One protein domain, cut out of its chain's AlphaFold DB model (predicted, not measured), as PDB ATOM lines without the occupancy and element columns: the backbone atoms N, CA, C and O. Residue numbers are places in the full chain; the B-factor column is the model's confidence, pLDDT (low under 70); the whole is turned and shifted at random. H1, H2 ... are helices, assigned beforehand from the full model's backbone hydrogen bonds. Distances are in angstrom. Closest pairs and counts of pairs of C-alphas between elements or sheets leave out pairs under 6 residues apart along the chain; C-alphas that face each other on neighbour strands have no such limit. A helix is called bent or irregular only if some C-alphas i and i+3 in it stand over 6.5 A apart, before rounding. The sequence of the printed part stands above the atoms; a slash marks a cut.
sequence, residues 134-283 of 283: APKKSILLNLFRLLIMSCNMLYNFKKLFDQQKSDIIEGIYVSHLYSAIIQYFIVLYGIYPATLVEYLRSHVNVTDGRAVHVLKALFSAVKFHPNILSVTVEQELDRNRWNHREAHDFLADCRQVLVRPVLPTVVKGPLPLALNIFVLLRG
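What this domain is: This is residues 134 to 283 of the 283 residues of an uncharacterized protein of Brugia timori (UniProt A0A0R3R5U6). A long helical hairpin, H1 and H2, makes the core; H3 and H4 pack across H1, and H8 crosses H2 at its residues 186 to 191. Residues 262 to 272 stick out as a loop before H9. Printed are 150 residues with nine named helices, H1 to H9 in order, and no named strand: all helix. The whole is compact, with a radius of gyration of the C-alphas of 16.9 A and spans of 50 by 43 by 25 A.

Where its parts are: Find C-alpha 137 at (38.406, 53.158, -3.839); from there H1 runs 37.6 A to residue 162. Next come H2, residues 168 to 191, 34.9 A; irregular H3, residues 193 to 206, with C-alphas 202 and 205 7.1 A apart; and H4, residues 210 to 220. Look for short H5, residues 227 to 230, H6, 233 to 236, and H7, 239 to 242, then H8, 247 to 256. H9, residues 273 to 279, only just irregular with C-alphas 274 and 277 6.51 A apart, ends at C-alpha 279, (31.412, 26.015, -12.531).

How they stand to each other: Hairpin H1 and H2 touch at a shallow tilt of 28 degrees, opposite ways, closest at C-alphas Phe 157 and Val 174, 6.4 A. H1 touches H4 about perpendicular, 80 degrees, at C-alphas Cys 151 and Ala 211, 4.8 A, and H3 at C-alphas Phe 144 and Leu 196, 6.7 A. H3 touches H5 and H6; H6 and H7 meet only through their link. H2 touches H8 at C-alphas Gly 190 and Cys 254, 4.1 A. H9 is near H2. Every O i to N i+4 pair is within hydrogen-bond range in H1, H2 and H8, against 8 of 10 in H3, 5 of 7 in H4 and 0 of 3 in H9, where 3 of 4 O i to N i+3 pairs are.

The domain as a whole: The farthest C-alphas, Gln 164 and His 244, are 51.8 A apart. The printed part has no cut; H8 to H9 is a long link. pLDDT is under 70 at residues 164 to 166, 205 to 207 and 260 to 283.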
ATOM      1  N   ALA A 134      36.685  50.081 -13.031       80.12
ATOM      2  CA  ALA A 134      37.353  50.952 -12.060       80.12
ATOM      3  C   ALA A 134      36.437  51.431 -10.907       80.12
ATOM      4  O   ALA A 134      36.117  52.624 -10.821       80.12
ATOM      5  N   PRO A 135      36.015  50.535  -9.991       83.75
ATOM      6  CA  PRO A 135      35.184  50.916  -8.856       83.75
ATOM      7  C   PRO A 135      35.887  51.961  -7.983       83.75
ATOM      8  O   PRO A 135      37.109  51.951  -7.811       83.75
ATOM      9  N   LYS A 136      35.100  52.849  -7.366       88.12
ATOM     10  CA  LYS A 136      35.616  53.841  -6.411       88.12
ATOM     11  C   LYS A 136      36.399  53.137  -5.299       88.12
ATOM     12  O   LYS A 136      35.934  52.140  -4.745       88.12
ATOM     13  N   LYS A 137      37.544  53.710  -4.902       90.75
ATOM     14  CA  LYS A 137      38.406  53.158  -3.839       90.75
ATOM     15  C   LYS A 137      37.616  52.824  -2.568       90.75
ATOM     16  O   LYS A 137      37.811  51.759  -2.004       90.75
ATOM     17  N   SER A 138      36.676  53.674  -2.149       91.94
ATOM     18  CA  SER A 138      35.825  53.428  -0.973       91.94
ATOM     19  C   SER A 138      35.003  52.136  -1.063       91.94
ATOM     20  O   SER A 138      34.928  51.395  -0.082       91.94
ATOM     21  N   ILE A 139      34.432  51.841  -2.234       92.00
ATOM     22  CA  ILE A 139      33.684  50.604  -2.488       92.00
ATOM     23  C   ILE A 139      34.636  49.414  -2.384       92.00
ATOM     24  O   ILE A 139      34.345  48.458  -1.668       92.00
ATOM     25  N   LEU A 140      35.810  49.498  -3.016       93.94
ATOM     26  CA  LEU A 140      36.816  48.438  -2.968       93.94
ATOM     27  C   LEU A 140      37.308  48.152  -1.538       93.94
ATOM     28  O   LEU A 140      37.382  46.998  -1.122       93.94
ATOM     29  N   LEU A 141      37.576  49.189  -0.742       95.12
ATOM     30  CA  LEU A 141      37.960  49.015   0.662       95.12
ATOM     31  C   LEU A 141      36.834  48.369   1.485       95.12
ATOM     32  O   LEU A 141      37.101  47.533   2.350       95.12
ATOM     33  N   ASN A 142      35.570  48.705   1.204       95.75
ATOM     34  CA  ASN A 142      34.434  48.038   1.837       95.75
ATOM     35  C   ASN A 142      34.355  46.554   1.436       95.75
ATOM     36  O   ASN A 142      34.108  45.709   2.294       95.75
ATOM     37  N   LEU A 143      34.638  46.213   0.176       97.06
ATOM     38  CA  LEU A 143      34.719  44.826  -0.290       97.06
ATOM     39  C   LEU A 143      35.794  44.030   0.469       97.06
ATOM     40  O   LEU A 143      35.521  42.923   0.944       97.06
ATOM     41  N   PHE A 144      36.978  44.607   0.685       97.06
ATOM     42  CA  PHE A 144      38.031  43.970   1.484       97.06
ATOM     43  C   PHE A 144      37.650  43.818   2.960       97.06
ATOM     44  O   PHE A 144      37.903  42.776   3.570       97.06
ATOM     45  N   ARG A 145      36.967  44.810   3.540       96.31
ATOM     46  CA  ARG A 145      36.406  44.702   4.895       96.31
ATOM     47  C   ARG A 145      35.421  43.533   5.003       96.31
ATOM     48  O   ARG A 145      35.456  42.784   5.981       96.31
ATOM     49  N   LEU A 146      34.564  43.347   3.996       97.31
ATOM     50  CA  LEU A 146      33.604  42.239   3.935       97.31
ATOM     51  C   LEU A 146      34.288  40.876   3.753       97.31
ATOM     52  O   LEU A 146      33.791  39.880   4.281       97.31
ATOM     53  N   LEU A 147      35.453  40.813   3.097       97.69
ATOM     54  CA  LEU A 147      36.274  39.598   3.056       97.69
ATOM     55  C   LEU A 147      36.751  39.210   4.466       97.69
ATOM     56  O   LEU A 147      36.569  38.062   4.873       97.69
ATOM     57  N   ILE A 148      37.301  40.158   5.236       96.12
ATOM     58  CA  ILE A 148      37.734  39.918   6.628       96.12
ATOM     59  C   ILE A 148      36.543  39.476   7.493       96.12
ATOM     60  O   ILE A 148      36.648  38.500   8.240       96.12
ATOM     61  N   MET A 149      35.393  40.148   7.363       95.44
ATOM     62  CA  MET A 149      34.147  39.769   8.043       95.44
ATOM     63  C   MET A 149      33.759  38.321   7.725       95.44
ATOM     64  O   MET A 149      33.488  37.538   8.633       95.44
ATOM     65  N   SER A 150      33.783  37.947   6.446       96.50
ATOM     66  CA  SER A 150      33.433  36.601   5.990       96.50
ATOM     67  C   SER A 150      34.409  35.546   6.506       96.50
ATOM     68  O   SER A 150      33.984  34.484   6.958       96.50
ATOM     69  N   CYS A 151      35.705  35.864   6.557       95.81
ATOM     70  CA  CYS A 151      36.714  35.008   7.179       95.81
ATOM     71  C   CYS A 151      36.435  34.787   8.677       95.81
ATOM     72  O   CYS A 151      36.508  33.657   9.157       95.81
ATOM     73  N   ASN A 152      36.061  35.837   9.414       94.12
ATOM     74  CA  ASN A 152      35.672  35.717  10.822       94.12
ATOM     75  C   ASN A 152      34.412  34.853  11.002       94.12
ATOM     76  O   ASN A 152      34.375  34.019  11.907       94.12
ATOM     77  N   MET A 153      33.399  35.027  10.142       93.94
ATOM     78  CA  MET A 153      32.190  34.193  10.145       93.94
ATOM     79  C   MET A 153      32.540  32.719   9.951       93.94
ATOM     80  O   MET A 153      32.175  31.891  10.783       93.94
ATOM     81  N   LEU A 154      33.306  32.400   8.907       94.38
ATOM     82  CA  LEU A 154      33.725  31.032   8.614       94.38
ATOM     83  C   LEU A 154      34.516  30.409   9.764       94.38
ATOM     84  O   LEU A 154      34.272  29.256  10.108       94.38
ATOM     85  N   TYR A 155      35.437  31.158  10.376       93.25
ATOM     86  CA  TYR A 155      36.179  30.667  11.533       93.25
ATOM     87  C   TYR A 155      35.239  30.262  12.676       93.25
ATOM     88  O   TYR A 155      35.397  29.189  13.255       93.25
ATOM     89  N   ASN A 156      34.239  31.097  12.985       90.56
ATOM     90  CA  ASN A 156      33.278  30.802  14.046       90.56
ATOM     91  C   ASN A 156      32.423  29.572  13.706       90.56
ATOM     92  O   ASN A 156      32.287  28.692  14.550       90.56
ATOM     93  N   PHE A 157      31.903  29.485  12.478       88.44
ATOM     94  CA  PHE A 157      31.120  28.330  12.029       88.44
ATOM     95  C   PHE A 157      31.932  27.036  12.077       88.44
ATOM     96  O   PHE A 157      31.468  26.038  12.619       88.44
ATOM     97  N   LYS A 158      33.178  27.065  11.593       88.06
ATOM     98  CA  LYS A 158      34.073  25.907  11.649       88.06
ATOM     99  C   LYS A 158      34.364  25.484  13.089       88.06
ATOM    100  O   LYS A 158      34.303  24.303  13.398       88.06
ATOM    101  N   LYS A 159      34.621  26.439  13.989       88.06
ATOM    102  CA  LYS A 159      34.851  26.144  15.410       88.06
ATOM    103  C   LYS A 159      33.637  25.476  16.066       88.06
ATOM    104  O   LYS A 159      33.825  24.582  16.881       88.06
ATOM    105  N   LEU A 160      32.416  25.902  15.735       84.19
ATOM    106  CA  LEU A 160      31.184  25.275  16.235       84.19
ATOM    107  C   LEU A 160      31.011  23.850  15.691       84.19
ATOM    108  O   LEU A 160      30.681  22.947  16.458       84.19
ATOM    109  N   PHE A 161      31.305  23.655  14.404       81.81
ATOM    110  CA  PHE A 161      31.278  22.347  13.750       81.81
ATOM    111  C   PHE A 161      32.280  21.364  14.382       81.81
ATOM    112  O   PHE A 161      31.904  20.268  14.797       81.81
ATOM    113  N   ASP A 162      33.538  21.787  14.556       82.12
ATOM    114  CA  ASP A 162      34.613  20.965  15.133       82.12
ATOM    115  C   ASP A 162      34.334  20.571  16.603       82.12
ATOM    116  O   ASP A 162      34.842  19.563  17.092       82.12
ATOM    117  N   GLN A 163      33.497  21.334  17.318       82.06
ATOM    118  CA  GLN A 163      33.103  21.067  18.708       82.06
ATOM    119  C   GLN A 163      31.982  20.017  18.860       82.06
ATOM    120  O   GLN A 163      31.412  19.904  19.946       82.06
ATOM    121  N   GLN A 164      31.663  19.248  17.807       66.31
ATOM    122  CA  GLN A 164      30.623  18.199  17.775       66.31
ATOM    123  C   GLN A 164      29.217  18.666  18.200       66.31
ATOM    124  O   GLN A 164      28.364  17.859  18.559       66.31
ATOM    125  N   LYS A 165      28.944  19.975  18.151       63.25
ATOM    126  CA  LYS A 165      27.635  20.562  18.491       63.25
ATOM    127  C   LYS A 165      26.697  20.698  17.286       63.25
ATOM    128  O   LYS A 165      25.723  21.436  17.364       63.25
ATOM    129  N   SER A 166      27.013  20.030  16.183       65.88
ATOM    130  CA  SER A 166      26.591  20.429  14.843       65.88
ATOM    131  C   SER A 166      26.173  19.217  14.010       65.88
ATOM    132  O   SER A 166      26.802  18.160  14.101       65.88
ATOM    133  N   ASP A 167      25.103  19.351  13.225       78.25
ATOM    134  CA  ASP A 167      24.573  18.291  12.365       78.25
ATOM    135  C   ASP A 167      25.193  18.312  10.948       78.25
ATOM    136  O   ASP A 167      26.042  19.137  10.601       78.25
ATOM    137  N   ILE A 168      24.782  17.365  10.094       78.25
ATOM    138  CA  ILE A 168      25.272  17.261   8.707       78.25
ATOM    139  C   ILE A 168      24.936  18.525   7.894       78.25
ATOM    140  O   ILE A 168      25.713  18.927   7.024       78.25
ATOM    141  N   ILE A 169      23.789  19.153   8.166       76.06
ATOM    142  CA  ILE A 169      23.287  20.315   7.423       76.06
ATOM    143  C   ILE A 169      24.198  21.521   7.673       76.06
ATOM    144  O   ILE A 169      24.599  22.210   6.732       76.06
ATOM    145  N   GLU A 170      24.596  21.739   8.922       79.94
ATOM    146  CA  GLU A 170      25.565  22.772   9.281       79.94
ATOM    147  C   GLU A 170      26.920  22.556   8.592       79.94
ATOM    148  O   GLU A 170      27.492  23.509   8.055       79.94
ATOM    149  N   GLY A 171      27.392  21.309   8.489       83.00
ATOM    150  CA  GLY A 171      28.599  20.967   7.726       83.00
ATOM    151  C   GLY A 171      28.520  21.368   6.246       83.00
ATOM    152  O   GLY A 171      29.474  21.924   5.689       83.00
ATOM    153  N   ILE A 172      27.359  21.165   5.614       86.81
ATOM    154  CA  ILE A 172      27.095  21.602   4.236       86.81
ATOM    155  C   ILE A 172      27.175  23.132   4.140       86.81
ATOM    156  O   ILE A 172      27.863  23.656   3.260       86.81
ATOM    157  N   TYR A 173      26.560  23.866   5.069       88.06
ATOM    158  CA  TYR A 173      26.629  25.329   5.080       88.06
ATOM    159  C   TYR A 173      28.051  25.866   5.276       88.06
ATOM    160  O   TYR A 173      28.441  26.799   4.569       88.06
ATOM    161  N   VAL A 174      28.855  25.258   6.157       89.50
ATOM    162  CA  VAL A 174      30.277  25.613   6.318       89.50
ATOM    163  C   VAL A 174      31.031  25.408   5.004       89.50
ATOM    164  O   VAL A 174      31.800  26.280   4.595       89.50
ATOM    165  N   SER A 175      30.784  24.297   4.303       89.56
ATOM    166  CA  SER A 175      31.440  24.001   3.022       89.56
ATOM    167  C   SER A 175      31.068  24.998   1.912       89.56
ATOM    168  O   SER A 175      31.938  25.445   1.154       89.56
ATOM    169  N   HIS A 176      29.801  25.419   1.846       90.81
ATOM    170  CA  HIS A 176      29.340  26.427   0.893       90.81
ATOM    171  C   HIS A 176      29.898  27.812   1.211       90.81
ATOM    172  O   HIS A 176      30.362  28.501   0.302       90.81
ATOM    173  N   LEU A 177      29.925  28.200   2.491       94.75
ATOM    174  CA  LEU A 177      30.547  29.450   2.922       94.75
ATOM    175  C   LEU A 177      32.039  29.470   2.590       94.75
ATOM    176  O   LEU A 177      32.533  30.456   2.047       94.75
ATOM    177  N   TYR A 178      32.747  28.373   2.856       94.19
ATOM    178  CA  TYR A 178      34.153  28.233   2.495       94.19
ATOM    179  C   TYR A 178      34.378  28.405   0.989       94.19
ATOM    180  O   TYR A 178      35.228  29.194   0.580       94.19
ATOM    181  N   SER A 179      33.566  27.734   0.167       91.81
ATOM    182  CA  SER A 179      33.648  27.820  -1.296       91.81
ATOM    183  C   SER A 179      33.392  29.242  -1.806       91.81
ATOM    184  O   SER A 179      34.134  29.735  -2.656       91.81
ATOM    185  N   ALA A 180      32.387  29.930  -1.256       95.75
ATOM    186  CA  ALA A 180      32.072  31.308  -1.619       95.75
ATOM    187  C   ALA A 180      33.191  32.283  -1.226       95.75
ATOM    188  O   ALA A 180      33.550  33.156  -2.013       95.75
ATOM    189  N   ILE A 181      33.790  32.112  -0.042       97.12
ATOM    190  CA  ILE A 181      34.910  32.943   0.418       97.12
ATOM    191  C   ILE A 181      36.156  32.721  -0.438       97.12
ATOM    192  O   ILE A 181      36.824  33.696  -0.777       97.12
ATOM    193  N   ILE A 182      36.467  31.474  -0.811       95.00
ATOM    194  CA  ILE A 182      37.575  31.186  -1.729       95.00
ATOM    195  C   ILE A 182      37.353  31.898  -3.061       95.00
ATOM    196  O   ILE A 182      38.241  32.618  -3.510       95.00
ATOM    197  N   GLN A 183      36.173  31.739  -3.666       94.00
ATOM    198  CA  GLN A 183      35.841  32.391  -4.933       94.00
ATOM    199  C   GLN A 183      35.993  33.911  -4.832       94.00
ATOM    200  O   GLN A 183      36.624  34.536  -5.684       94.00
ATOM    201  N   TYR A 184      35.471  34.501  -3.759       97.62
ATOM    202  CA  TYR A 184      35.560  35.935  -3.527       97.62
ATOM    203  C   TYR A 184      37.003  36.412  -3.368       97.62
ATOM    204  O   TYR A 184      37.406  37.398  -3.983       97.62
ATOM    205  N   PHE A 185      37.805  35.680  -2.596       97.62
ATOM    206  CA  PHE A 185      39.227  35.953  -2.443       97.62
ATOM    207  C   PHE A 185      39.978  35.851  -3.771       97.62
ATOM    208  O   PHE A 185      40.756  36.745  -4.074       97.62
ATOM    209  N   ILE A 186      39.734  34.813  -4.575       96.00
ATOM    210  CA  ILE A 186      40.377  34.633  -5.884       96.00
ATOM    211  C   ILE A 186      40.078  35.817  -6.800       96.00
ATOM    212  O   ILE A 186      40.991  36.323  -7.443       96.00
ATOM    213  N   VAL A 187      38.826  36.279  -6.843       96.19
ATOM    214  CA  VAL A 187      38.443  37.433  -7.667       96.19
ATOM    215  C   VAL A 187      39.101  38.713  -7.157       96.19
ATOM    216  O   VAL A 187      39.714  39.445  -7.930       96.19
ATOM    217  N   LEU A 188      39.046  38.975  -5.848       96.94
ATOM    218  CA  LEU A 188      39.691  40.152  -5.262       96.94
ATOM    219  C   LEU A 188      41.212  40.129  -5.443       96.94
ATOM    220  O   LEU A 188      41.795  41.167  -5.719       96.94
ATOM    221  N   TYR A 189      41.854  38.973  -5.294       97.06
ATOM    222  CA  TYR A 189      43.303  38.821  -5.406       97.06
ATOM    223  C   TYR A 189      43.780  38.780  -6.860       97.06
ATOM    224  O   TYR A 189      44.868  39.256  -7.153       97.06
ATOM    225  N   GLY A 190      42.985  38.230  -7.776       95.31
ATOM    226  CA  GLY A 190      43.284  38.241  -9.205       95.31
ATOM    227  C   GLY A 190      43.124  39.632  -9.815       95.31
ATOM    228  O   GLY A 190      43.931  40.036 -10.646       95.31
ATOM    229  N   ILE A 191      42.112  40.392  -9.381       95.00
ATOM    230  CA  ILE A 191      41.867  41.739  -9.903       95.00
ATOM    231  C   ILE A 191      42.616  42.802  -9.093       95.00
ATOM    232  O   ILE A 191      43.162  43.712  -9.691       95.00
ATOM    233  N   TYR A 192      42.715  42.736  -7.772       96.06
ATOM    234  CA  TYR A 192      43.334  43.799  -6.959       96.06
ATOM    235  C   TYR A 192      44.395  43.267  -5.982       96.06
ATOM    236  O   TYR A 192      44.286  43.495  -4.773       96.06
ATOM    237  N   PRO A 193      45.405  42.514  -6.459       96.62
ATOM    238  CA  PRO A 193      46.405  41.886  -5.597       96.62
ATOM    239  C   PRO A 193      47.163  42.874  -4.702       96.62
ATOM    240  O   PRO A 193      47.316  42.608  -3.508       96.62
ATOM    241  N   ALA A 194      47.656  43.989  -5.251       95.88
ATOM    242  CA  ALA A 194      48.508  44.925  -4.520       95.88
ATOM    243  C   ALA A 194      47.698  45.678  -3.457       95.88
ATOM    244  O   ALA A 194      48.055  45.657  -2.275       95.88
ATOM    245  N   THR A 195      46.549  46.243  -3.844       96.56
ATOM    246  CA  THR A 195      45.672  46.985  -2.928       96.56
ATOM    247  C   THR A 195      45.085  46.077  -1.852       96.56
ATOM    248  O   THR A 195      45.010  46.483  -0.691       96.56
ATOM    249  N   LEU A 196      44.704  44.836  -2.187       97.25
ATOM    250  CA  LEU A 196      44.215  43.873  -1.195       97.25
ATOM    251  C   LEU A 196      45.294  43.570  -0.153       97.25
ATOM    252  O   LEU A 196      45.024  43.628   1.044       97.25
ATOM    253  N   VAL A 197      46.515  43.247  -0.582       96.00
ATOM    254  CA  VAL A 197      47.602  42.893   0.344       96.00
ATOM    255  C   VAL A 197      47.983  44.083   1.226       96.00
ATOM    256  O   VAL A 197      48.172  43.902   2.431       96.00
ATOM    257  N   GLU A 198      48.051  45.293   0.670       95.19
ATOM    258  CA  GLU A 198      48.274  46.512   1.453       95.19
ATOM    259  C   GLU A 198      47.161  46.735   2.483       95.19
ATOM    260  O   GLU A 198      47.439  46.947   3.666       95.19
ATOM    261  N   TYR A 199      45.899  46.592   2.073       95.69
ATOM    262  CA  TYR A 199      44.765  46.714   2.981       95.69
ATOM    263  C   TYR A 199      44.826  45.691   4.120       95.69
ATOM    264  O   TYR A 199      44.651  46.052   5.288       95.69
ATOM    265  N   LEU A 200      45.105  44.422   3.805       94.75
ATOM    266  CA  LEU A 200      45.162  43.346   4.793       94.75
ATOM    267  C   LEU A 200      46.277  43.568   5.824       94.75
ATOM    268  O   LEU A 200      46.038  43.346   7.012       94.75
ATOM    269  N   ARG A 201      47.456  44.060   5.412       91.44
ATOM    270  CA  ARG A 201      48.558  44.388   6.341       91.44
ATOM    271  C   ARG A 201      48.126  45.375   7.424       91.44
ATOM    272  O   ARG A 201      48.506  45.208   8.580       91.44
ATOM    273  N   SER A 202      47.297  46.349   7.059       90.62
ATOM    274  CA  SER A 202      46.850  47.410   7.966       90.62
ATOM    275  C   SER A 202      45.633  47.034   8.821       90.62
ATOM    276  O   SER A 202      45.436  47.625   9.877       90.62
ATOM    277  N   HIS A 203      44.816  46.057   8.405       89.56
ATOM    278  CA  HIS A 203      43.497  45.819   9.021       89.56
ATOM    279  C   HIS A 203      43.308  44.431   9.641       89.56
ATOM    280  O   HIS A 203      42.422  44.251  10.476       89.56
ATOM    281  N   VAL A 204      44.120  43.437   9.280       82.25
ATOM    282  CA  VAL A 204      43.922  42.060   9.762       82.25
ATOM    283  C   VAL A 204      44.373  41.890  11.220       82.25
ATOM    284  O   VAL A 204      43.695  41.208  11.989       82.25
ATOM    285  N   ASN A 205      45.454  42.564  11.626       68.56
ATOM    286  CA  ASN A 205      46.007  42.485  12.988       68.56
ATOM    287  C   ASN A 205      45.178  43.231  14.049       68.56
ATOM    288  O   ASN A 205      45.441  43.089  15.238       68.56
ATOM    289  N   VAL A 206      44.165  43.999  13.636       59.88
ATOM    290  CA  VAL A 206      43.254  44.727  14.542       59.88
ATOM    291  C   VAL A 206      42.115  43.819  15.044       59.88
ATOM    292  O   VAL A 206      41.371  44.168  15.954       59.88
ATOM    293  N   THR A 207      41.986  42.615  14.481       57.72
ATOM    294  CA  THR A 207      40.969  41.625  14.856       57.72
ATOM    295  C   THR A 207      41.627  40.403  15.489       57.72
ATOM    296  O   THR A 207      42.712  40.036  15.067       57.72
ATOM    297  N   ASP A 208      40.961  39.797  16.479       70.69
ATOM    298  CA  ASP A 208      41.281  38.632  17.345       70.69
ATOM    299  C   ASP A 208      41.864  37.357  16.659       70.69
ATOM    300  O   ASP A 208      41.437  36.234  16.899       70.69
ATOM    301  N   GLY A 209      42.781  37.486  15.697       80.50
ATOM    302  CA  GLY A 209      43.457  36.416  14.956       80.50
ATOM    303  C   GLY A 209      42.572  35.523  14.071       80.50
ATOM    304  O   GLY A 209      43.090  34.776  13.242       80.50
ATOM    305  N   ARG A 210      41.242  35.567  14.201       90.50
ATOM    306  CA  ARG A 210      40.305  34.649  13.528       90.50
ATOM    307  C   ARG A 210      40.396  34.715  12.005       90.50
ATOM    308  O   ARG A 210      40.637  33.693  11.362       90.50
ATOM    309  N   ALA A 211      40.298  35.914  11.430       92.12
ATOM    310  CA  ALA A 211      40.426  36.105   9.987       92.12
ATOM    311  C   ALA A 211      41.793  35.644   9.453       92.12
ATOM    312  O   ALA A 211      41.846  35.066   8.371       92.12
ATOM    313  N   VAL A 212      42.880  35.824  10.220       92.19
ATOM    314  CA  VAL A 212      44.239  35.392   9.833       92.19
ATOM    315  C   VAL A 212      44.288  33.893   9.550       92.19
ATOM    316  O   VAL A 212      44.922  33.481   8.583       92.19
ATOM    317  N   HIS A 213      43.623  33.069  10.367       90.94
ATOM    318  CA  HIS A 213      43.630  31.613  10.192       90.94
ATOM    319  C   HIS A 213      43.032  31.200   8.846       90.94
ATOM    320  O   HIS A 213      43.606  30.373   8.140       90.94
ATOM    321  N   VAL A 214      41.908  31.814   8.471       93.75
ATOM    322  CA  VAL A 214      41.267  31.569   7.175       93.75
ATOM    323  C   VAL A 214      42.116  32.144   6.043       93.75
ATOM    324  O   VAL A 214      42.400  31.432   5.086       93.75
ATOM    325  N   LEU A 215      42.590  33.388   6.165       94.81
ATOM    326  CA  LEU A 215      43.414  34.045   5.146       94.81
ATOM    327  C   LEU A 215      44.698  33.264   4.842       94.81
ATOM    328  O   LEU A 215      45.047  33.125   3.677       94.81
ATOM    329  N   LYS A 216      45.372  32.694   5.850       92.19
ATOM    330  CA  LYS A 216      46.538  31.817   5.639       92.19
ATOM    331  C   LYS A 216      46.200  30.628   4.737       92.19
ATOM    332  O   LYS A 216      46.959  30.330   3.819       92.19
ATOM    333  N   ALA A 217      45.056  29.981   4.968       90.50
ATOM    334  CA  ALA A 217      44.598  28.884   4.121       90.50
ATOM    335  C   ALA A 217      44.277  29.365   2.694       90.50
ATOM    336  O   ALA A 217      44.665  28.712   1.730       90.50
ATOM    337  N   LEU A 218      43.648  30.534   2.545       93.69
ATOM    338  CA  LEU A 218      43.365  31.127   1.233       93.69
ATOM    339  C   LEU A 218      44.650  31.447   0.453       93.69
ATOM    340  O   LEU A 218      44.778  31.053  -0.703       93.69
ATOM    341  N   PHE A 219      45.636  32.081   1.094       94.31
ATOM    342  CA  PHE A 219      46.931  32.378   0.475       94.31
ATOM    343  C   PHE A 219      47.728  31.120   0.117       94.31
ATOM    344  O   PHE A 219      48.483  31.146  -0.847       94.31
ATOM    345  N   SER A 220      47.536  30.005   0.829       89.94
ATOM    346  CA  SER A 220      48.168  28.728   0.465       89.94
ATOM    347  C   SER A 220      47.609  28.104  -0.821       89.94
ATOM    348  O   SER A 220      48.268  27.265  -1.431       89.94
ATOM    349  N   ALA A 221      46.413  28.521  -1.253       86.50
ATOM    350  CA  ALA A 221      45.750  28.013  -2.453       86.50
ATOM    351  C   ALA A 221      46.062  28.830  -3.724       86.50
ATOM    352  O   ALA A 221      45.658  28.444  -4.826       86.50
ATOM    353  N   VAL A 222      46.784  29.948  -3.596       92.75
ATOM    354  CA  VAL A 222      47.136  30.837  -4.712       92.75
ATOM    355  C   VAL A 222      48.647  31.012  -4.838       92.75
ATOM    356  O   VAL A 222      49.405  30.899  -3.879       92.75
ATOM    357  N   LYS A 223      49.099  31.280  -6.058       94.44
ATOM    358  CA  LYS A 223      50.466  31.685  -6.368       94.44
ATOM    359  C   LYS A 223      50.673  33.131  -5.938       94.44
ATOM    360  O   LYS A 223      49.738  33.928  -5.949       94.44
ATOM    361  N   PHE A 224      51.919  33.485  -5.651       94.81
ATOM    362  CA  PHE A 224      52.296  34.875  -5.437       94.81
ATOM    363  C   PHE A 224      52.032  35.708  -6.702       94.81
ATOM    364  O   PHE A 224      52.559  35.400  -7.772       94.81
ATOM    365  N   HIS A 225      51.224  36.760  -6.578       95.69
ATOM    366  CA  HIS A 225      50.904  37.648  -7.688       95.69
ATOM    367  C   HIS A 225      52.054  38.646  -7.937       95.69
ATOM    368  O   HIS A 225      52.346  39.459  -7.057       95.69
ATOM    369  N   PRO A 226      52.681  38.668  -9.130       94.19
ATOM    370  CA  PRO A 226      53.859  39.503  -9.399       94.19
ATOM    371  C   PRO A 226      53.598  41.007  -9.231       94.19
ATOM    372  O   PRO A 226      54.450  41.712  -8.695       94.19
ATOM    373  N   ASN A 227      52.396  41.482  -9.585       94.25
ATOM    374  CA  ASN A 227      51.998  42.889  -9.422       94.25
ATOM    375  C   ASN A 227      52.140  43.440  -7.996       94.25
ATOM    376  O   ASN A 227      52.271  44.646  -7.846       94.25
ATOM    377  N   ILE A 228      52.183  42.594  -6.961       96.31
ATOM    378  CA  ILE A 228      52.427  43.038  -5.576       96.31
ATOM    379  C   ILE A 228      53.793  43.734  -5.437       96.31
ATOM    380  O   ILE A 228      53.971  44.552  -4.539       96.31
ATOM    381  N   LEU A 229      54.764  43.401  -6.294       94.69
ATOM    382  CA  LEU A 229      56.106  43.989  -6.275       94.69
ATOM    383  C   LEU A 229      56.249  45.187  -7.213       94.69
ATOM    384  O   LEU A 229      57.077  46.056  -6.963       94.69
ATOM    385  N   SER A 230      55.500  45.196  -8.316       92.75
ATOM    386  CA  SER A 230      55.748  46.098  -9.443       92.75
ATOM    387  C   SER A 230      54.676  47.163  -9.654       92.75
ATOM    388  O   SER A 230      54.901  48.063 -10.458       92.75
ATOM    389  N   VAL A 231      53.519  47.058  -8.993       93.81
ATOM    390  CA  VAL A 231      52.362  47.936  -9.217       93.81
ATOM    391  C   VAL A 231      51.978  48.629  -7.912       93.81
ATOM    392  O   VAL A 231      51.805  47.971  -6.886       93.81
ATOM    393  N   THR A 232      51.835  49.957  -7.942       92.88
ATOM    394  CA  THR A 232      51.310  50.726  -6.798       92.88
ATOM    395  C   THR A 232      49.781  50.672  -6.743       92.88
ATOM    396  O   THR A 232      49.123  50.355  -7.735       92.88
ATOM    397  N   VAL A 233      49.185  51.030  -5.602       91.06
ATOM    398  CA  VAL A 233      47.717  51.109  -5.461       91.06
ATOM    399  C   VAL A 233      47.105  52.058  -6.490       91.06
ATOM    400  O   VAL A 233      46.072  51.757  -7.078       91.06
ATOM    401  N   GLU A 234      47.742  53.195  -6.753       91.62
ATOM    402  CA  GLU A 234      47.261  54.183  -7.721       91.62
ATOM    403  C   GLU A 234      47.244  53.610  -9.141       91.62
ATOM    404  O   GLU A 234      46.260  53.780  -9.853       91.62
ATOM    405  N   GLN A 235      48.298  52.884  -9.525       92.44
ATOM    406  CA  GLN A 235      48.394  52.232 -10.832       92.44
ATOM    407  C   GLN A 235      47.386  51.086 -10.979       92.44
ATOM    408  O   GLN A 235      46.801  50.905 -12.044       92.44
ATOM    409  N   GLU A 236      47.160  50.305  -9.918       92.50
ATOM    410  CA  GLU A 236      46.218  49.181  -9.941       92.50
ATOM    411  C   GLU A 236      44.759  49.637 -10.111       92.50
ATOM    412  O   GLU A 236      43.955  48.917 -10.718       92.50
ATOM    413  N   LEU A 237      44.440  50.829  -9.590       91.56
ATOM    414  CA  LEU A 237      43.124  51.472  -9.648       91.56
ATOM    415  C   LEU A 237      42.955  52.424 -10.840       91.56
ATOM    416  O   LEU A 237      41.891  53.029 -10.992       91.56
ATOM    417  N   ASP A 238      43.977  52.562 -11.682       91.38
ATOM    418  CA  ASP A 238      43.936  53.434 -12.848       91.38
ATOM    419  C   ASP A 238      42.889  52.945 -13.867       91.38
ATOM    420  O   ASP A 238      42.786  51.754 -14.182       91.38
ATOM    421  N   ARG A 239      42.102  53.879 -14.415       87.62
ATOM    422  CA  ARG A 239      41.060  53.569 -15.407       87.62
ATOM    423  C   ARG A 239      41.628  52.940 -16.676       87.62
ATOM    424  O   ARG A 239      40.958  52.109 -17.278       87.62
ATOM    425  N   ASN A 240      42.861  53.271 -17.052       89.00
ATOM    426  CA  ASN A 240      43.512  52.735 -18.243       89.00
ATOM    427  C   ASN A 240      43.687  51.218 -18.190       89.00
ATOM    428  O   ASN A 240      43.728  50.580 -19.237       89.00
ATOM    429  N   ARG A 241      43.719  50.626 -16.991       88.38
ATOM    430  CA  ARG A 241      43.751  49.173 -16.823       88.38
ATOM    431  C   ARG A 241      42.496  48.481 -17.368       88.38
ATOM    432  O   ARG A 241      42.561  47.314 -17.747       88.38
ATOM    433  N   TRP A 242      41.370  49.188 -17.387       86.94
ATOM    434  CA  TRP A 242      40.090  48.702 -17.905       86.94
ATOM    435  C   TRP A 242      39.923  48.971 -19.401       86.94
ATOM    436  O   TRP A 242      39.067  48.362 -20.037       86.94
ATOM    437  N   ASN A 243      40.745  49.846 -19.989       85.50
ATOM    438  CA  ASN A 243      40.695  50.110 -21.421       85.50
ATOM    439  C   ASN A 243      41.086  48.839 -22.188       85.50
ATOM    440  O   ASN A 243      42.131  48.250 -21.921       85.50
ATOM    441  N   HIS A 244      40.273  48.456 -23.175       83.88
ATOM    442  CA  HIS A 244      40.468  47.257 -24.007       83.88
ATOM    443  C   HIS A 244      40.429  45.924 -23.250       83.88
ATOM    444  O   HIS A 244      40.906  44.921 -23.774       83.88
ATOM    445  N   ARG A 245      39.879  45.902 -22.030       89.50
ATOM    446  CA  ARG A 245      39.655  44.670 -21.280       89.50
ATOM    447  C   ARG A 245      38.185  44.503 -20.969       89.50
ATOM    448  O   ARG A 245      37.508  45.450 -20.574       89.50
ATOM    449  N   GLU A 246      37.721  43.275 -21.082       89.19
ATOM    450  CA  GLU A 246      36.378  42.882 -20.690       89.19
ATOM    451  C   GLU A 246      36.421  41.963 -19.467       89.19
ATOM    452  O   GLU A 246      37.475  41.491 -19.032       89.19
ATOM    453  N   ALA A 247      35.251  41.676 -18.896       89.44
ATOM    454  CA  ALA A 247      35.131  40.837 -17.703       89.44
ATOM    455  C   ALA A 247      35.839  39.478 -17.845       89.44
ATOM    456  O   ALA A 247      36.470  39.004 -16.897       89.44
ATOM    457  N   HIS A 248      35.792  38.872 -19.036       89.56
ATOM    458  CA  HIS A 248      36.420  37.579 -19.303       89.56
ATOM    459  C   HIS A 248      37.955  37.621 -19.199       89.56
ATOM    460  O   HIS A 248      38.562  36.629 -18.781       89.56
ATOM    461  N   ASP A 249      38.580  38.767 -19.493       92.44
ATOM    462  CA  ASP A 249      40.020  38.963 -19.323       92.44
ATOM    463  C   ASP A 249      40.389  38.965 -17.840       92.44
ATOM    464  O   ASP A 249      41.357  38.327 -17.431       92.44
ATOM    465  N   PHE A 250      39.619  39.665 -17.005       92.12
ATOM    466  CA  PHE A 250      39.854  39.693 -15.557       92.12
ATOM    467  C   PHE A 250      39.622  38.319 -14.925       92.12
ATOM    468  O   PHE A 250      40.385  37.885 -14.062       92.12
ATOM    469  N   LEU A 251      38.610  37.587 -15.396       91.38
ATOM    470  CA  LEU A 251      38.383  36.197 -15.004       91.38
ATOM    471  C   LEU A 251      39.554  35.291 -15.417       91.38
ATOM    472  O   LEU A 251      39.889  34.350 -14.692       91.38
ATOM    473  N   ALA A 252      40.212  35.563 -16.548       90.50
ATOM    474  CA  ALA A 252      41.422  34.850 -16.943       90.50
ATOM    475  C   ALA A 252      42.571  35.089 -15.953       90.50
ATOM    476  O   ALA A 252      43.164  34.104 -15.508       90.50
ATOM    477  N   ASP A 253      42.814  36.333 -15.531       90.50
ATOM    478  CA  ASP A 253      43.821  36.664 -14.506       90.50
ATOM    479  C   ASP A 253      43.532  35.933 -13.183       90.50
ATOM    480  O   ASP A 253      44.409  35.287 -12.604       90.50
ATOM    481  N   CYS A 254      42.265  35.924 -12.754       92.81
ATOM    482  CA  CYS A 254      41.815  35.203 -11.559       92.81
ATOM    483  C   CYS A 254      42.109  33.694 -11.633       92.81
ATOM    484  O   CYS A 254      42.443  33.060 -10.633       92.81
ATOM    485  N   ARG A 255      42.022  33.085 -12.819       89.88
ATOM    486  CA  ARG A 255      42.366  31.665 -13.008       89.88
ATOM    487  C   ARG A 255      43.877  31.421 -12.978       89.88
ATOM    488  O   ARG A 255      44.301  30.329 -12.597       89.88
ATOM    489  N   GLN A 256      44.698  32.397 -13.368       89.38
ATOM    490  CA  GLN A 256      46.157  32.244 -13.419       89.38
ATOM    491  C   GLN A 256      46.803  32.191 -12.030       89.38
ATOM    492  O   GLN A 256      47.802  31.476 -11.852       89.38
ATOM    493  N   VAL A 257      46.211  32.884 -11.049       89.94
ATOM    494  CA  VAL A 257      46.699  32.892  -9.662       89.94
ATOM    495  C   VAL A 257      46.461  31.574  -8.935       89.94
ATOM    496  O   VAL A 257      47.101  31.326  -7.923       89.94
ATOM    497  N   LEU A 258      45.593  30.690  -9.429       87.69
ATOM    498  CA  LEU A 258      45.335  29.411  -8.770       87.69
ATOM    499  C   LEU A 258      46.559  28.493  -8.827       87.69
ATOM    500  O   LEU A 258      47.178  28.299  -9.883       87.69
ATOM    501  N   VAL A 259      46.885  27.868  -7.691       81.25
ATOM    502  CA  VAL A 259      47.819  26.741  -7.671       81.25
ATOM    503  C   VAL A 259      47.105  25.561  -8.319       81.25
ATOM    504  O   VAL A 259      46.161  25.002  -7.764       81.25
ATOM    505  N   ARG A 260      47.527  25.183  -9.531       66.12
ATOM    506  CA  ARG A 260      47.027  23.951 -10.144       66.12
ATOM    507  C   ARG A 260      47.529  22.780  -9.300       66.12
ATOM    508  O   ARG A 260      48.741  22.712  -9.079       66.12
ATOM    509  N   PRO A 261      46.657  21.861  -8.855       56.62
ATOM    510  CA  PRO A 261      47.136  20.626  -8.268       56.62
ATOM    511  C   PRO A 261      47.999  19.923  -9.319       56.62
ATOM    512  O   PRO A 261      47.545  19.669 -10.436       56.62
ATOM    513  N   VAL A 262      49.259  19.651  -8.979       45.91
ATOM    514  CA  VAL A 262      50.081  18.729  -9.762       45.91
ATOM    515  C   VAL A 262      49.459  17.363  -9.526       45.91
ATOM    516  O   VAL A 262      49.674  16.759  -8.479       45.91
ATOM    517  N   LEU A 263      48.600  16.922 -10.444       39.62
ATOM    518  CA  LEU A 263      48.079  15.565 -10.395       39.62
ATOM    519  C   LEU A 263      49.281  14.626 -10.561       39.62
ATOM    520  O   LEU A 263      49.961  14.710 -11.590       39.62
ATOM    521  N   PRO A 264      49.564  13.731  -9.597       39.19
ATOM    522  CA  PRO A 264      50.382  12.568  -9.893       39.19
ATOM    523  C   PRO A 264      49.723  11.872 -11.085       39.19
ATOM    524  O   PRO A 264      48.501  11.729 -11.114       39.19
ATOM    525  N   THR A 265      50.502  11.449 -12.075       42.75
ATOM    526  CA  THR A 265      50.027  10.875 -13.348       42.75
ATOM    527  C   THR A 265      49.192   9.590 -13.214       42.75
ATOM    528  O   THR A 265      48.846   8.973 -14.216       42.75
ATOM    529  N   VAL A 266      48.822   9.175 -12.001       45.53
ATOM    530  CA  VAL A 266      48.111   7.930 -11.721       45.53
ATOM    531  C   VAL A 266      47.137   8.117 -10.554       45.53
ATOM    532  O   VAL A 266      47.454   7.720  -9.446       45.53
ATOM    533  N   VAL A 267      45.940   8.669 -10.785       36.38
ATOM    534  CA  VAL A 267      44.723   8.249 -10.052       36.38
ATOM    535  C   VAL A 267      43.498   8.459 -10.953       36.38
ATOM    536  O   VAL A 267      43.022   9.577 -11.131       36.38
ATOM    537  N   LYS A 268      42.962   7.365 -11.513       38.19
ATOM    538  CA  LYS A 268      41.582   7.303 -12.021       38.19
ATOM    539  C   LYS A 268      40.661   7.099 -10.813       38.19
ATOM    540  O   LYS A 268      40.478   5.975 -10.363       38.19
ATOM    541  N   GLY A 269      40.126   8.184 -10.268       36.50
ATOM    542  CA  GLY A 269      39.153   8.183  -9.172       36.50
ATOM    543  C   GLY A 269      38.343   9.484  -9.185       36.50
ATOM    544  O   GLY A 269      38.773  10.437  -9.841       36.50
ATOM    545  N   PRO A 270      37.169   9.545  -8.528       39.75
ATOM    546  CA  PRO A 270      36.315  10.727  -8.573       39.75
ATOM    547  C   PRO A 270      37.069  11.929  -7.999       39.75
ATOM    548  O   PRO A 270      37.594  11.870  -6.887       39.75
ATOM    549  N   LEU A 271      37.158  12.998  -8.789       37.06
ATOM    550  CA  LEU A 271      37.874  14.224  -8.445       37.06
ATOM    551  C   LEU A 271      37.341  14.820  -7.124       37.06
ATOM    552  O   LEU A 271      36.124  14.885  -6.941       37.06
ATOM    553  N   PRO A 272      38.212  15.303  -6.218       36.28
ATOM    554  CA  PRO A 272      37.772  16.002  -5.018       36.28
ATOM    555  C   PRO A 272      37.011  17.288  -5.373       36.28
ATOM    556  O   PRO A 272      37.363  17.991  -6.324       36.28
ATOM    557  N   LEU A 273      36.027  17.639  -4.541       42.16
ATOM    558  CA  LEU A 273      35.160  18.831  -4.609       42.16
ATOM    559  C   LEU A 273      35.885  20.176  -4.844       42.16
ATOM    560  O   LEU A 273      35.249  21.145  -5.253       42.16
ATOM    561  N   ALA A 274      37.208  20.234  -4.660       37.25
ATOM    562  CA  ALA A 274      38.051  21.383  -4.994       37.25
ATOM    563  C   ALA A 274      37.982  21.794  -6.482       37.25
ATOM    564  O   ALA A 274      38.276  22.943  -6.807       37.25
ATOM    565  N   LEU A 275      37.552  20.903  -7.389       36.44
ATOM    566  CA  LEU A 275      37.358  21.239  -8.805       36.44
ATOM    567  C   LEU A 275      35.995  21.871  -9.150       36.44
ATOM    568  O   LEU A 275      35.841  22.358 -10.268       36.44
ATOM    569  N   ASN A 276      35.025  21.946  -8.231       37.34
ATOM    570  CA  ASN A 276      33.719  22.560  -8.533       37.34
ATOM    571  C   ASN A 276      33.704  24.097  -8.463       37.34
ATOM    572  O   ASN A 276      32.730  24.715  -8.888       37.34
ATOM    573  N   ILE A 277      34.805  24.733  -8.040       42.91
ATOM    574  CA  ILE A 277      34.994  26.196  -8.140       42.91
ATOM    575  C   ILE A 277      34.971  26.660  -9.616       42.91
ATOM    576  O   ILE A 277      34.612  27.796  -9.919       42.91
ATOM    577  N   PHE A 278      35.253  25.759 -10.566       40.44
ATOM    578  CA  PHE A 278      35.248  26.060 -12.000       40.44
ATOM    579  C   PHE A 278      33.858  26.244 -12.626       40.44
ATOM    580  O   PHE A 278      33.787  26.721 -13.756       40.44
ATOM    581  N   VAL A 279      32.760  25.902 -11.942       43.22
ATOM    582  CA  VAL A 279      31.412  26.015 -12.531       43.22
ATOM    583  C   VAL A 279      30.929  27.471 -12.595       43.22
ATOM    584  O   VAL A 279      30.192  27.817 -13.510       43.22
ATOM    585  N   LEU A 280      31.403  28.356 -11.707       43.19
ATOM    586  CA  LEU A 280      31.041  29.786 -11.717       43.19
ATOM    587  C   LEU A 280      32.029  30.677 -12.489       43.19
ATOM    588  O   LEU A 280      31.695  31.803 -12.830       43.19
ATOM    589  N   LEU A 281      33.223  30.169 -12.813       38.66
ATOM    590  CA  LEU A 281      34.224  30.845 -13.658       38.66
ATOM    591  C   LEU A 281      34.139  30.421 -15.141       38.66
ATOM    592  O   LEU A 281      35.078  30.665 -15.902       38.66
ATOM    593  N   ARG A 282      33.058  29.723 -15.518       33.69
ATOM    594  CA  ARG A 282      32.752  29.229 -16.873       33.69
ATOM    595  C   ARG A 282      31.703  30.076 -17.616       33.69
ATOM    596  O   ARG A 282      31.129  29.588 -18.585       33.69
ATOM    597  N   GLY A 283      31.465  31.304 -17.152       35.97
ATOM    598  CA  GLY A 283      30.909  32.374 -17.984       35.97
ATOM    599  C   GLY A 283      32.014  32.992 -18.822       35.97
ATOM    600  O   GLY A 283      33.079  33.285 -18.226       35.97
TER     601      GLY A 283